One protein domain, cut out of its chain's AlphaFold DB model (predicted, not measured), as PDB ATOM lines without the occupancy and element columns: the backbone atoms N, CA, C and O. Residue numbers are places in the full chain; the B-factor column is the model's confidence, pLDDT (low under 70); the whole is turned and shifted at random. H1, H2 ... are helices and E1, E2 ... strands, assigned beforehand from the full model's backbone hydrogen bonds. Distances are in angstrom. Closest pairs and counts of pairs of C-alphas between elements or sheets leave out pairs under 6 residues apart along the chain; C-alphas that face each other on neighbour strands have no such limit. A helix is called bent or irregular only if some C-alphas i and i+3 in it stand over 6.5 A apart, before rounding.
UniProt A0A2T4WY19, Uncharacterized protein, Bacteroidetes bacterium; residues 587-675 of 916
ATOM      1  N   ARG A 587      34.511 -67.718 -86.147       87.44
ATOM      2  CA  ARG A 587      34.508 -69.108 -85.677       87.44
ATOM      3  C   ARG A 587      34.145 -69.232 -84.195       87.44
ATOM      4  O   ARG A 587      33.431 -70.163 -83.833       87.44
ATOM      5  N   LEU A 588      34.632 -68.323 -83.350       85.44
ATOM      6  CA  LEU A 588      34.362 -68.333 -81.907       85.44
ATOM      7  C   LEU A 588      32.933 -67.886 -81.567       85.44
ATOM      8  O   LEU A 588      32.347 -68.415 -80.628       85.44
ATOM      9  N   PHE A 589      32.357 -66.957 -82.336       76.25
ATOM     10  CA  PHE A 589      31.038 -66.367 -82.059       76.25
ATOM     11  C   PHE A 589      29.881 -66.991 -82.850       76.25
ATOM     12  O   PHE A 589      28.773 -66.454 -82.839       76.25
ATOM     13  N   LYS A 590      30.106 -68.128 -83.522       69.69
ATOM     14  CA  LYS A 590      29.119 -68.784 -84.395       69.69
ATOM     15  C   LYS A 590      27.757 -69.031 -83.721       69.69
ATOM     16  O   LYS A 590      26.740 -68.963 -84.395       69.69
ATOM     17  N   ASN A 591      27.732 -69.282 -82.411       59.34
ATOM     18  CA  ASN A 591      26.506 -69.623 -81.678       59.34
ATOM     19  C   ASN A 591      25.729 -68.401 -81.143       59.34
ATOM     20  O   ASN A 591      24.630 -68.573 -80.625       59.34
ATOM     21  N   GLU A 592      26.291 -67.189 -81.219       54.06
ATOM     22  CA  GLU A 592      25.735 -65.981 -80.577       54.06
ATOM     23  C   GLU A 592      25.289 -64.895 -81.575       54.06
ATOM     24  O   GLU A 592      24.672 -63.910 -81.169       54.06
ATOM     25  N   ARG A 593      25.606 -65.033 -82.870       57.47
ATOM     26  CA  ARG A 593      25.341 -64.018 -83.905       57.47
ATOM     27  C   ARG A 593      24.287 -64.469 -84.913       57.47
ATOM     28  O   ARG A 593      24.141 -65.655 -85.173       57.47
ATOM     29  N   ASP A 594      23.631 -63.480 -85.515       72.94
ATOM     30  CA  ASP A 594      22.814 -63.625 -86.722       72.94
ATOM     31  C   ASP A 594      23.623 -64.333 -87.826       72.94
ATOM     32  O   ASP A 594      24.709 -63.874 -88.209       72.94
ATOM     33  N   GLU A 595      23.128 -65.482 -88.286       77.81
ATOM     34  CA  GLU A 595      23.808 -66.348 -89.249       77.81
ATOM     35  C   GLU A 595      24.090 -65.613 -90.567       77.81
ATOM     36  O   GLU A 595      25.167 -65.777 -91.148       77.81
ATOM     37  N   GLU A 596      23.184 -64.728 -90.986       77.75
ATOM     38  CA  GLU A 596      23.308 -63.935 -92.210       77.75
ATOM     39  C   GLU A 596      24.499 -62.966 -92.136       77.75
ATOM     40  O   GLU A 596      25.334 -62.892 -93.047       77.75
ATOM     41  N   LEU A 597      24.645 -62.273 -91.001       80.00
ATOM     42  CA  LEU A 597      25.774 -61.377 -90.752       80.00
ATOM     43  C   LEU A 597      27.098 -62.154 -90.719       80.00
ATOM     44  O   LEU A 597      28.102 -61.693 -91.268       80.00
ATOM     45  N   GLY A 598      27.107 -63.334 -90.096       82.69
ATOM     46  CA  GLY A 598      28.281 -64.200 -90.027       82.69
ATOM     47  C   GLY A 598      28.733 -64.693 -91.402       82.69
ATOM     48  O   GLY A 598      29.905 -64.536 -91.755       82.69
ATOM     49  N   ARG A 599      27.805 -65.196 -92.226       83.25
ATOM     50  CA  ARG A 599      28.095 -65.617 -93.607       83.25
ATOM     51  C   ARG A 599      28.602 -64.451 -94.456       83.25
ATOM     52  O   ARG A 599      29.595 -64.586 -95.166       83.25
ATOM     53  N   THR A 600      28.012 -63.269 -94.303       83.50
ATOM     54  CA  THR A 600      28.458 -62.049 -94.990       83.50
ATOM     55  C   THR A 600      29.899 -61.662 -94.626       83.50
ATOM     56  O   THR A 600      30.691 -61.270 -95.490       83.50
ATOM     57  N   GLN A 601      30.281 -61.808 -93.354       86.44
ATOM     58  CA  GLN A 601      31.659 -61.588 -92.908       86.44
ATOM     59  C   GLN A 601      32.626 -62.640 -93.478       86.44
ATOM     60  O   GLN A 601      33.742 -62.281 -93.857       86.44
ATOM     61  N   VAL A 602      32.202 -63.903 -93.604       89.50
ATOM     62  CA  VAL A 602      33.006 -64.956 -94.251       89.50
ATOM     63  C   VAL A 602      33.208 -64.669 -95.736       89.50
ATOM     64  O   VAL A 602      34.335 -64.783 -96.206       89.50
ATOM     65  N   ILE A 603      32.193 -64.194 -96.467       88.12
ATOM     66  CA  ILE A 603      32.352 -63.782 -97.876       88.12
ATOM     67  C   ILE A 603      33.433 -62.701 -98.012       88.12
ATOM     68  O   ILE A 603      34.268 -62.753 -98.916       88.12
ATOM     69  N   SER A 604      33.470 -61.738 -97.088       88.81
ATOM     70  CA  SER A 604      34.549 -60.746 -97.047       88.81
ATOM     71  C   SER A 604      35.921 -61.392 -96.801       88.81
ATOM     72  O   SER A 604      36.886 -61.004 -97.459       88.81
ATOM     73  N   CYS A 605      36.016 -62.400 -95.924       91.62
ATOM     74  CA  CYS A 605      37.246 -63.177 -95.731       91.62
ATOM     75  C   CYS A 605      37.674 -63.937 -96.996       91.62
ATOM     76  O   CYS A 605      38.853 -63.893 -97.338       91.62
ATOM     77  N   LEU A 606      36.741 -64.569 -97.721       91.44
ATOM     78  CA  LEU A 606      37.021 -65.265 -98.985       91.44
ATOM     79  C   LEU A 606      37.641 -64.312-100.013       91.44
ATOM     80  O   LEU A 606      38.676 -64.612-100.605       91.44
ATOM     81  N   ARG A 607      37.057 -63.119-100.178       89.69
ATOM     82  CA  ARG A 607      37.588 -62.089-101.087       89.69
ATOM     83  C   ARG A 607      38.983 -61.630-100.673       89.69
ATOM     84  O   ARG A 607      39.864 -61.498-101.519       89.69
ATOM     85  N   ASP A 608      39.207 -61.416 -99.380       91.62
ATOM     86  CA  ASP A 608      40.516 -61.015 -98.862       91.62
ATOM     87  C   ASP A 608      41.571 -62.128 -99.040       91.62
ATOM     88  O   ASP A 608      42.705 -61.836 -99.423       91.62
ATOM     89  N   TRP A 609      41.214 -63.406 -98.879       93.94
ATOM     90  CA  TRP A 609      42.091 -64.537 -99.208       93.94
ATOM     91  C   TRP A 609      42.427 -64.613-100.698       93.94
ATOM     92  O   TRP A 609      43.586 -64.824-101.054       93.94
ATOM     93  N   GLN A 610      41.463 -64.364-101.584       91.56
ATOM     94  CA  GLN A 610      41.734 -64.289-103.021       91.56
ATOM     95  C   GLN A 610      42.668 -63.125-103.372       91.56
ATOM     96  O   GLN A 610      43.576 -63.295-104.186       91.56
ATOM     97  N   ARG A 611      42.519 -61.959-102.723       91.94
ATOM     98  CA  ARG A 611      43.462 -60.832-102.866       91.94
ATOM     99  C   ARG A 611      44.880 -61.232-102.451       91.94
ATOM    100  O   ARG A 611      45.835 -60.894-103.150       91.94
ATOM    101  N   LEU A 612      45.025 -61.974-101.348       93.12
ATOM    102  CA  LEU A 612      46.316 -62.506-100.891       93.12
ATOM    103  C   LEU A 612      46.909 -63.502-101.901       93.12
ATOM    104  O   LEU A 612      48.093 -63.394-102.233       93.12
ATOM    105  N   TYR A 613      46.092 -64.405-102.458       93.38
ATOM    106  CA  TYR A 613      46.510 -65.300-103.539       93.38
ATOM    107  C   TYR A 613      46.981 -64.519-104.769       93.38
ATOM    108  O   TYR A 613      48.084 -64.749-105.250       93.38
ATOM    109  N   HIS A 614      46.212 -63.550-105.263       90.81
ATOM    110  CA  HIS A 614      46.619 -62.776-106.436       90.81
ATOM    111  C   HIS A 614      47.881 -61.932-106.193       90.81
ATOM    112  O   HIS A 614      48.615 -61.631-107.134       90.81
ATOM    113  N   ALA A 615      48.174 -61.573-104.938       90.62
ATOM    114  CA  ALA A 615      49.364 -60.802-104.602       90.62
ATOM    115  C   ALA A 615      50.669 -61.609-104.753       90.62
ATOM    116  O   ALA A 615      51.633 -61.065-105.299       90.62
ATOM    117  N   TYR A 616      50.717 -62.866-104.288       90.81
ATOM    118  CA  TYR A 616      51.957 -63.674-104.252       90.81
ATOM    119  C   TYR A 616      51.837 -65.111-104.789       90.81
ATOM    120  O   TYR A 616      52.835 -65.824-104.842       90.81
ATOM    121  N   GLY A 617      50.656 -65.540-105.226       88.69
ATOM    122  CA  GLY A 617      50.406 -66.868-105.795       88.69
ATOM    123  C   GLY A 617      50.358 -68.004-104.769       88.69
ATOM    124  O   GLY A 617      50.519 -69.164-105.140       88.69
ATOM    125  N   GLU A 618      50.170 -67.701-103.482       91.50
ATOM    126  CA  GLU A 618      50.129 -68.714-102.421       91.50
ATOM    127  C   GLU A 618      48.812 -69.511-102.471       91.50
ATOM    128  O   GLU A 618      47.762 -69.030-102.039       91.50
ATOM    129  N   THR A 619      48.863 -70.745-102.987       89.25
ATOM    130  CA  THR A 619      47.681 -71.609-103.197       89.25
ATOM    131  C   THR A 619      46.933 -71.949-101.910       89.25
ATOM    132  O   THR A 619      45.729 -72.172-101.959       89.25
ATOM    133  N   TYR A 620      47.605 -71.890-100.756       92.69
ATOM    134  CA  TYR A 620      46.997 -72.079 -99.436       92.69
ATOM    135  C   TYR A 620      45.721 -71.244 -99.237       92.69
ATOM    136  O   TYR A 620      44.751 -71.731 -98.666       92.69
ATOM    137  N   TYR A 621      45.691 -70.000 -99.723       93.19
ATOM    138  CA  TYR A 621      44.515 -69.138 -99.573       93.19
ATOM    139  C   TYR A 621      43.340 -69.566-100.454       93.19
ATOM    140  O   TYR A 621      42.192 -69.443-100.030       93.19
ATOM    141  N   LEU A 622      43.615 -70.105-101.646       91.81
ATOM    142  CA  LEU A 622      42.575 -70.723-102.470       91.81
ATOM    143  C   LEU A 622      42.044 -71.985-101.800       91.81
ATOM    144  O   LEU A 622      40.834 -72.172-101.757       91.81
ATOM    145  N   ASP A 623      42.925 -72.795-101.213       91.69
ATOM    146  CA  ASP A 623      42.534 -74.008-100.494       91.69
ATOM    147  C   ASP A 623      41.634 -73.682 -99.297       91.69
ATOM    148  O   ASP A 623      40.658 -74.386 -99.060       91.69
ATOM    149  N   GLN A 624      41.906 -72.589 -98.569       92.31
ATOM    150  CA  GLN A 624      41.011 -72.096 -97.514       92.31
ATOM    151  C   GLN A 624      39.644 -71.677 -98.073       92.31
ATOM    152  O   GLN A 624      38.623 -72.004 -97.470       92.31
ATOM    153  N   CYS A 625      39.612 -70.996 -99.225       92.12
ATOM    154  CA  CYS A 625      38.354 -70.613 -99.864       92.12
ATOM    155  C   CYS A 625      37.540 -71.839-100.285       92.12
ATOM    156  O   CYS A 625      36.361 -71.932 -99.957       92.12
ATOM    157  N   VAL A 626      38.177 -72.791-100.973       92.25
ATOM    158  CA  VAL A 626      37.546 -74.041-101.410       92.25
ATOM    159  C   VAL A 626      37.054 -74.829-100.199       92.25
ATOM    160  O   VAL A 626      35.894 -75.216-100.174       92.25
ATOM    161  N   ASN A 627      37.884 -74.993 -99.163       92.94
ATOM    162  CA  ASN A 627      37.516 -75.716 -97.946       92.94
ATOM    163  C   ASN A 627      36.321 -75.086 -97.208       92.94
ATOM    164  O   ASN A 627      35.498 -75.809 -96.653       92.94
ATOM    165  N   GLU A 628      36.204 -73.758 -97.187       92.88
ATOM    166  CA  GLU A 628      35.016 -73.094 -96.640       92.88
ATOM    167  C   GLU A 628      33.781 -73.369 -97.509       92.88
ATOM    168  O   GLU A 628      32.781 -73.841 -96.975       92.88
ATOM    169  N   LEU A 629      33.857 -73.144 -98.828       89.81
ATOM    170  CA  LEU A 629      32.713 -73.286 -99.743       89.81
ATOM    171  C   LEU A 629      32.187 -74.724 -99.844       89.81
ATOM    172  O   LEU A 629      30.981 -74.924 -99.938       89.81
ATOM    173  N   ILE A 630      33.056 -75.736 -99.755       90.69
ATOM    174  CA  ILE A 630      32.632 -77.149 -99.712       90.69
ATOM    175  C   ILE A 630      32.038 -77.560 -98.353       90.69
ATOM    176  O   ILE A 630      31.645 -78.708 -98.173       90.69
ATOM    177  N   GLY A 631      31.974 -76.649 -97.375       86.75
ATOM    178  CA  GLY A 631      31.392 -76.904 -96.055       86.75
ATOM    179  C   GLY A 631      32.362 -77.482 -95.017       86.75
ATOM    180  O   GLY A 631      31.935 -77.874 -93.927       86.75
ATOM    181  N   GLY A 632      33.663 -77.518 -95.313       87.50
ATOM    182  CA  GLY A 632      34.717 -77.941 -94.383       87.50
ATOM    183  C   GLY A 632      35.136 -76.863 -93.380       87.50
ATOM    184  O   GLY A 632      35.852 -77.146 -92.416       87.50
ATOM    185  N   GLY A 633      34.693 -75.622 -93.586       88.38
ATOM    186  CA  GLY A 633      34.982 -74.479 -92.727       88.38
ATOM    187  C   GLY A 633      33.883 -74.170 -91.703       88.38
ATOM    188  O   GLY A 633      33.361 -75.063 -91.028       88.38
ATOM    189  N   ILE A 634      33.551 -72.894 -91.519       88.25
ATOM    190  CA  ILE A 634      32.606 -72.439 -90.491       88.25
ATOM    191  C   ILE A 634      31.173 -72.813 -90.874       88.25
ATOM    192  O   ILE A 634      30.479 -73.442 -90.059       88.25
ATOM    193  N   TYR A 635      30.734 -72.473 -92.085       87.12
ATOM    194  CA  TYR A 635      29.350 -72.645 -92.533       87.12
ATOM    195  C   TYR A 635      29.189 -73.807 -93.517       87.12
ATOM    196  O   TYR A 635      30.153 -74.279 -94.112       87.12
ATOM    197  N   LEU A 636      27.953 -74.301 -93.635       85.88
ATOM    198  CA  LEU A 636      27.534 -75.147 -94.748       85.88
ATOM    199  C   LEU A 636      26.880 -74.223 -95.776       85.88
ATOM    200  O   LEU A 636      25.984 -73.459 -95.424       85.88
ATOM    201  N   TRP A 637      27.372 -74.256 -97.012       84.31
ATOM    202  CA  TRP A 637      26.892 -73.382 -98.090       84.31
ATOM    203  C   TRP A 637      25.856 -74.058 -98.985       84.31
ATOM    204  O   TRP A 637      25.044 -73.378 -99.602       84.31
ATOM    205  N   TYR A 638      25.869 -75.388 -99.002       82.62
ATOM    206  CA  TYR A 638      24.893 -76.214 -99.694       82.62
ATOM    207  C   TYR A 638      23.822 -76.686 -98.723       82.62
ATOM    208  O   TYR A 638      24.108 -76.961 -97.552       82.62
ATOM    209  N   GLU A 639      22.608 -76.836 -99.235       79.50
ATOM    210  CA  GLU A 639      21.497 -77.427 -98.511       79.50
ATOM    211  C   GLU A 639      20.853 -78.549 -99.314       79.50
ATOM    212  O   GLU A 639      20.982 -78.637-100.535       79.50
ATOM    213  N   LEU A 640      20.213 -79.463 -98.589       76.88
ATOM    214  CA  LEU A 640      19.468 -80.561 -99.181       76.88
ATOM    215  C   LEU A 640      17.993 -80.184 -99.141       76.88
ATOM    216  O   LEU A 640      17.392 -80.178 -98.068       76.88
ATOM    217  N   GLU A 641      17.428 -79.885-100.307       67.69
ATOM    218  CA  GLU A 641      15.983 -79.780-100.492       67.69
ATOM    219  C   GLU A 641      15.501 -81.055-101.188       67.69
ATOM    220  O   GLU A 641      15.657 -81.239-102.399       67.69
ATOM    221  N   GLY A 642      14.967 -81.992-100.401       64.25
ATOM    222  CA  GLY A 642      14.531 -83.297-100.895       64.25
ATOM    223  C   GLY A 642      15.661 -84.093-101.565       64.25
ATOM    224  O   GLY A 642      16.590 -84.552-100.902       64.25
ATOM    225  N   ALA A 643      15.558 -84.292-102.883       58.12
ATOM    226  CA  ALA A 643      16.512 -85.056-103.699       58.12
ATOM    227  C   ALA A 643      17.382 -84.166-104.608       58.12
ATOM    228  O   ALA A 643      17.859 -84.623-105.648       58.12
ATOM    229  N   SER A 644      17.565 -82.897-104.242       66.06
ATOM    230  CA  SER A 644      18.451 -81.953-104.926       66.06
ATOM    231  C   SER A 644      19.381 -81.252-103.940       66.06
ATOM    232  O   SER A 644      19.024 -81.004-102.789       66.06
ATOM    233  N   LEU A 645      20.583 -80.936-104.422       64.69
ATOM    234  CA  LEU A 645      21.444 -79.928-103.813       64.69
ATOM    235  C   LEU A 645      20.935 -78.572-104.282       64.69
ATOM    236  O   LEU A 645      20.931 -78.328-105.488       64.69
ATOM    237  N   ASP A 646      20.510 -77.734-103.345       65.62
ATOM    238  CA  ASP A 646      20.230 -76.331-103.624       65.62
ATOM    239  C   ASP A 646      21.275 -75.450-102.928       65.62
ATOM    240  O   ASP A 646      21.833 -75.802-101.875       65.62
ATOM    241  N   GLU A 647      21.569 -74.300-103.526       59.25
ATOM    242  CA  GLU A 647      22.319 -73.247-102.854       59.25
ATOM    243  C   GLU A 647      21.391 -72.658-101.792       59.25
ATOM    244  O   GLU A 647      20.606 -71.757-102.072       59.25
ATOM    245  N   GLY A 648      21.459 -73.175-100.561       49.66
ATOM    246  CA  GLY A 648      20.466 -72.867 -99.524       49.66
ATOM    247  C   GLY A 648      20.258 -71.378 -99.247       49.66
ATOM    248  O   GLY A 648      19.227 -71.001 -98.700       49.66
ATOM    249  N   HIS A 649      21.198 -70.508 -99.648       52.88
ATOM    250  CA  HIS A 649      21.033 -69.062 -99.550       52.88
ATOM    251  C   HIS A 649      21.794 -68.282-100.641       52.88
ATOM    252  O   HIS A 649      23.020 -68.173-100.596       52.88
ATOM    253  N   SER A 650      21.066 -67.597-101.534       48.75
ATOM    254  CA  SER A 650      21.606 -66.489-102.342       48.75
ATOM    255  C   SER A 650      21.848 -65.272-101.440       48.75
ATOM    256  O   SER A 650      20.986 -64.399-101.298       48.75
ATOM    257  N   LEU A 651      23.017 -65.195-100.806       51.03
ATOM    258  CA  LEU A 651      23.370 -64.063 -99.949       51.03
ATOM    259  C   LEU A 651      23.935 -62.904-100.767       51.03
ATOM    260  O   LEU A 651      24.949 -63.036-101.454       51.03
ATOM    261  N   VAL A 652      23.301 -61.737-100.641       48.19
ATOM    262  CA  VAL A 652      23.814 -60.471-101.172       48.19
ATOM    263  C   VAL A 652      24.902 -59.966-100.225       48.19
ATOM    264  O   VAL A 652      24.622 -59.593 -99.090       48.19
ATOM    265  N   GLY A 653      26.162 -59.953-100.670       48.03
ATOM    266  CA  GLY A 653      27.264 -59.443 -99.849       48.03
ATOM    267  C   GLY A 653      27.157 -57.933 -99.562       48.03
ATOM    268  O   GLY A 653      26.439 -57.210-100.250       48.03
ATOM    269  N   ILE A 654      27.960 -57.426 -98.612       44.94
ATOM    270  CA  ILE A 654      28.043 -55.991 -98.219       44.94
ATOM    271  C   ILE A 654      28.302 -55.037 -99.407       44.94
ATOM    272  O   ILE A 654      27.974 -53.857 -99.335       44.94
ATOM    273  N   GLU A 655      28.847 -55.534-100.522       45.66
ATOM    274  CA  GLU A 655      29.112 -54.754-101.744       45.66
ATOM    275  C   GLU A 655      27.997 -54.857-102.810       45.66
ATOM    276  O   GLU A 655      28.184 -54.393-103.932       45.66
ATOM    277  N   GLY A 656      26.842 -55.457-102.495       47.28
ATOM    278  CA  GLY A 656      25.673 -55.491-103.384       47.28
ATOM    279  C   GLY A 656      25.709 -56.540-104.503       47.28
ATOM    280  O   GLY A 656      24.872 -56.482-105.399       47.28
ATOM    281  N   TYR A 657      26.640 -57.498-104.455       48.59
ATOM    282  CA  TYR A 657      26.705 -58.623-105.396       48.59
ATOM    283  C   TYR A 657      26.377 -59.942-104.678       48.59
ATOM    284  O   TYR A 657      27.032 -60.225-103.665       48.59
ATOM    285  N   PRO A 658      25.399 -60.731-105.165       61.50
ATOM    286  CA  PRO A 658      25.165 -62.083-104.672       61.50
ATOM    287  C   PRO A 658      26.381 -62.964-104.977       61.50
ATOM    288  O   PRO A 658      26.973 -62.853-106.052       61.50
ATOM    289  N   LEU A 659      26.802 -63.781-104.010       68.56
ATOM    290  CA  LEU A 659      27.794 -64.825-104.262       68.56
ATOM    291  C   LEU A 659      27.053 -66.080-104.731       68.56
ATOM    292  O   LEU A 659      26.398 -66.724-103.919       68.56
ATOM    293  N   GLU A 660      27.175 -66.412-106.012       80.06
ATOM    294  CA  GLU A 660      26.749 -67.708-106.557       80.06
ATOM    295  C   GLU A 660      27.823 -68.746-106.201       80.06
ATOM    296  O   GLU A 660      28.937 -68.706-106.740       80.06
ATOM    297  N   VAL A 661      27.518 -69.614-105.233       80.50
ATOM    298  CA  VAL A 661      28.488 -70.508-104.575       80.50
ATOM    299  C   VAL A 661      29.092 -71.493-105.574       80.50
ATOM    300  O   VAL A 661      30.307 -71.698-105.563       80.50
ATOM    301  N   GLU A 662      28.269 -72.065-106.450       80.75
ATOM    302  CA  GLU A 662      28.674 -73.036-107.463       80.75
ATOM    303  C   GLU A 662      29.624 -72.398-108.483       80.75
ATOM    304  O   GLU A 662      30.731 -72.895-108.697       80.75
ATOM    305  N   SER A 663      29.251 -71.238-109.035       83.81
ATOM    306  CA  SER A 663      30.078 -70.521-110.018       83.81
ATOM    307  C   SER A 663      31.444 -70.121-109.446       83.81
ATOM    308  O   SER A 663      32.478 -70.224-110.116       83.81
ATOM    309  N   GLU A 664      31.470 -69.699-108.179       85.75
ATOM    310  CA  GLU A 664      32.697 -69.294-107.512       85.75
ATOM    311  C   GLU A 664      33.569 -70.506-107.176       85.75
ATOM    312  O   GLU A 664      34.790 -70.451-107.346       85.75
ATOM    313  N   LEU A 665      32.965 -71.617-106.747       87.50
ATOM    314  CA  LEU A 665      33.679 -72.863-106.501       87.50
ATOM    315  C   LEU A 665      34.307 -73.398-107.794       87.50
ATOM    316  O   LEU A 665      35.494 -73.717-107.787       87.50
ATOM    317  N   GLU A 666      33.574 -73.433-108.910       87.06
ATOM    318  CA  GLU A 666      34.118 -73.825-110.219       87.06
ATOM    319  C   GLU A 666      35.304 -72.943-110.625       87.06
ATOM    320  O   GLU A 666      36.359 -73.436-111.045       87.06
ATOM    321  N   ARG A 667      35.169 -71.624-110.439       89.00
ATOM    322  CA  ARG A 667      36.249 -70.677-110.712       89.00
ATOM    323  C   ARG A 667      37.471 -70.952-109.836       89.00
ATOM    324  O   ARG A 667      38.585 -70.974-110.357       89.00
ATOM    325  N   LEU A 668      37.300 -71.171-108.534       88.88
ATOM    326  CA  LEU A 668      38.404 -71.440-107.608       88.88
ATOM    327  C   LEU A 668      39.081 -72.787-107.886       88.88
ATOM    328  O   LEU A 668      40.310 -72.850-107.878       88.88
ATOM    329  N   LEU A 669      38.309 -73.829-108.205       89.19
ATOM    330  CA  LEU A 669      38.823 -75.141-108.611       89.19
ATOM    331  C   LEU A 669      39.642 -75.064-109.906       89.19
ATOM    332  O   LEU A 669      40.615 -75.791-110.051       89.19
ATOM    333  N   SER A 670      39.320 -74.140-110.819       87.62
ATOM    334  CA  SER A 670      40.145 -73.906-112.015       87.62
ATOM    335  C   SER A 670      41.506 -73.249-111.717       87.62
ATOM    336  O   SER A 670      42.417 -73.307-112.546       87.62
ATOM    337  N   LEU A 671      41.649 -72.612-110.548       86.88
ATOM    338  CA  LEU A 671      42.845 -71.869-110.135       86.88
ATOM    339  C   LEU A 671      43.742 -72.651-109.167       86.88
ATOM    340  O   LEU A 671      44.917 -72.301-109.016       86.88
ATOM    341  N   THR A 672      43.212 -73.685-108.510       85.88
ATOM    342  CA  THR A 672      43.973 -74.556-107.609       85.88
ATOM    343  C   THR A 672      44.216 -75.936-108.221       85.88
ATOM    344  O   THR A 672      43.428 -76.430-109.012       85.88
ATOM    345  N   ASN A 673      45.327 -76.574-107.844       83.12
ATOM    346  CA  ASN A 673      45.661 -77.946-108.255       83.12
ATOM    347  C   ASN A 673      45.460 -78.968-107.121       83.12
ATOM    348  O   ASN A 673      45.762 -80.146-107.296       83.12
ATOM    349  N   THR A 674      45.054 -78.515-105.933       82.44
ATOM    350  CA  THR A 674      44.931 -79.345-104.722       82.44
ATOM    351  C   THR A 674      43.609 -80.099-104.664       82.44
ATOM    352  O   THR A 674      43.578 -81.236-104.195       82.44
ATOM    353  N   PHE A 675      42.540 -79.486-105.166       83.25
ATOM    354  CA  PHE A 675      41.204 -80.054-105.245       83.25
ATOM    355  C   PHE A 675      40.814 -80.221-106.709       83.25
ATOM    356  O   PHE A 675      40.950 -79.292-107.501       83.25
TER     357      PHE A 675
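AT A GLANCE: This is residues 587 to 675 of the 916 residues of an uncharacterized protein of Bacteroidetes bacterium (UniProt A0A2T4WY19). Three helices run up and down side by side in a small open bundle, with H2 at the corner between H1 and H3, and a little two-stranded hairpin, E1 and E2, reaches away from one end of it. H1, the longest helix, folds back through a tight turn into H2, while a long loop, residues 647 to 660, swings out to the side of H1 between E2 and H3. The printed part has 89 residues, with three named helices and two named strands in the order H1, H2, E1, E2, H3; the sheet's order is E1 - E2, antiparallel, and the class is mostly helix. The whole is compact, with a radius of gyration of the C-alphas of 13.3 A, and spans 37 by 31 by 26 A.

HOW THE PARTS SIT: The sheet is a hairpin of E1, residues 639 to 641, and E2, residues 644 to 646, antiparallel with 132 degrees between their directions. The C-alphas of Leu 640 and Leu 645 face each other at 5.1 A. N 639 and O 646 are within hydrogen-bond range at 2.9 A, as are N 646 and O 639 at 3.0 A. H1, residues 595 to 616, is apart from both strands. H1 and H2, residues 619 to 632, form a helical hairpin: they run opposite ways at a shallow tilt of 22 degrees. They touch through residues 606 to 613 of H1 and 619 to 625 of H2 alone, and their closest C-alphas, those of Trp 609 and Tyr 621, are 5.2 A apart. H2 also touches H3, residues 661 to 671, opposite ways at a shallow tilt of 29 degrees; the closest C-alphas are those of Val 626 and Leu 665, 6.5 A apart. H1 and H3 are apart. In H1 and H3 every O i to N i+4 pair is within hydrogen-bond range; in H2, 8 of 10 are.

IN THESE COORDINATES: E1 measures 6.3 A from C-alpha 639 to C-alpha 641, and E2 6.0 A from 644 to 646. H1 begins with C-alpha 595 at (23.808, -66.348, -89.249) and runs 32.0 A to C-alpha 616 at (51.957, -63.674, -104.252). H2 measures 16.9 A from C-alpha 619 to C-alpha 632 and is irregular: C-alphas 629 and 632 are 7.4 A apart. H3 measures 15.5 A from C-alpha 661 and ends with C-alpha 671 at (42.845, -71.869, -110.135).

THE WHOLE: The two C-alphas farthest apart in the domain, those of Tyr 616 and Gly 642, are 42.4 A apart. The printed part has no cut. The link from E2 to H3, 14 residues, is long; that from H2 to E1, 6 residues, is short. The mean pLDDT of the printed part is 79.2, and 23 residues are under 70: residues 590 to 593 and 641 to 659.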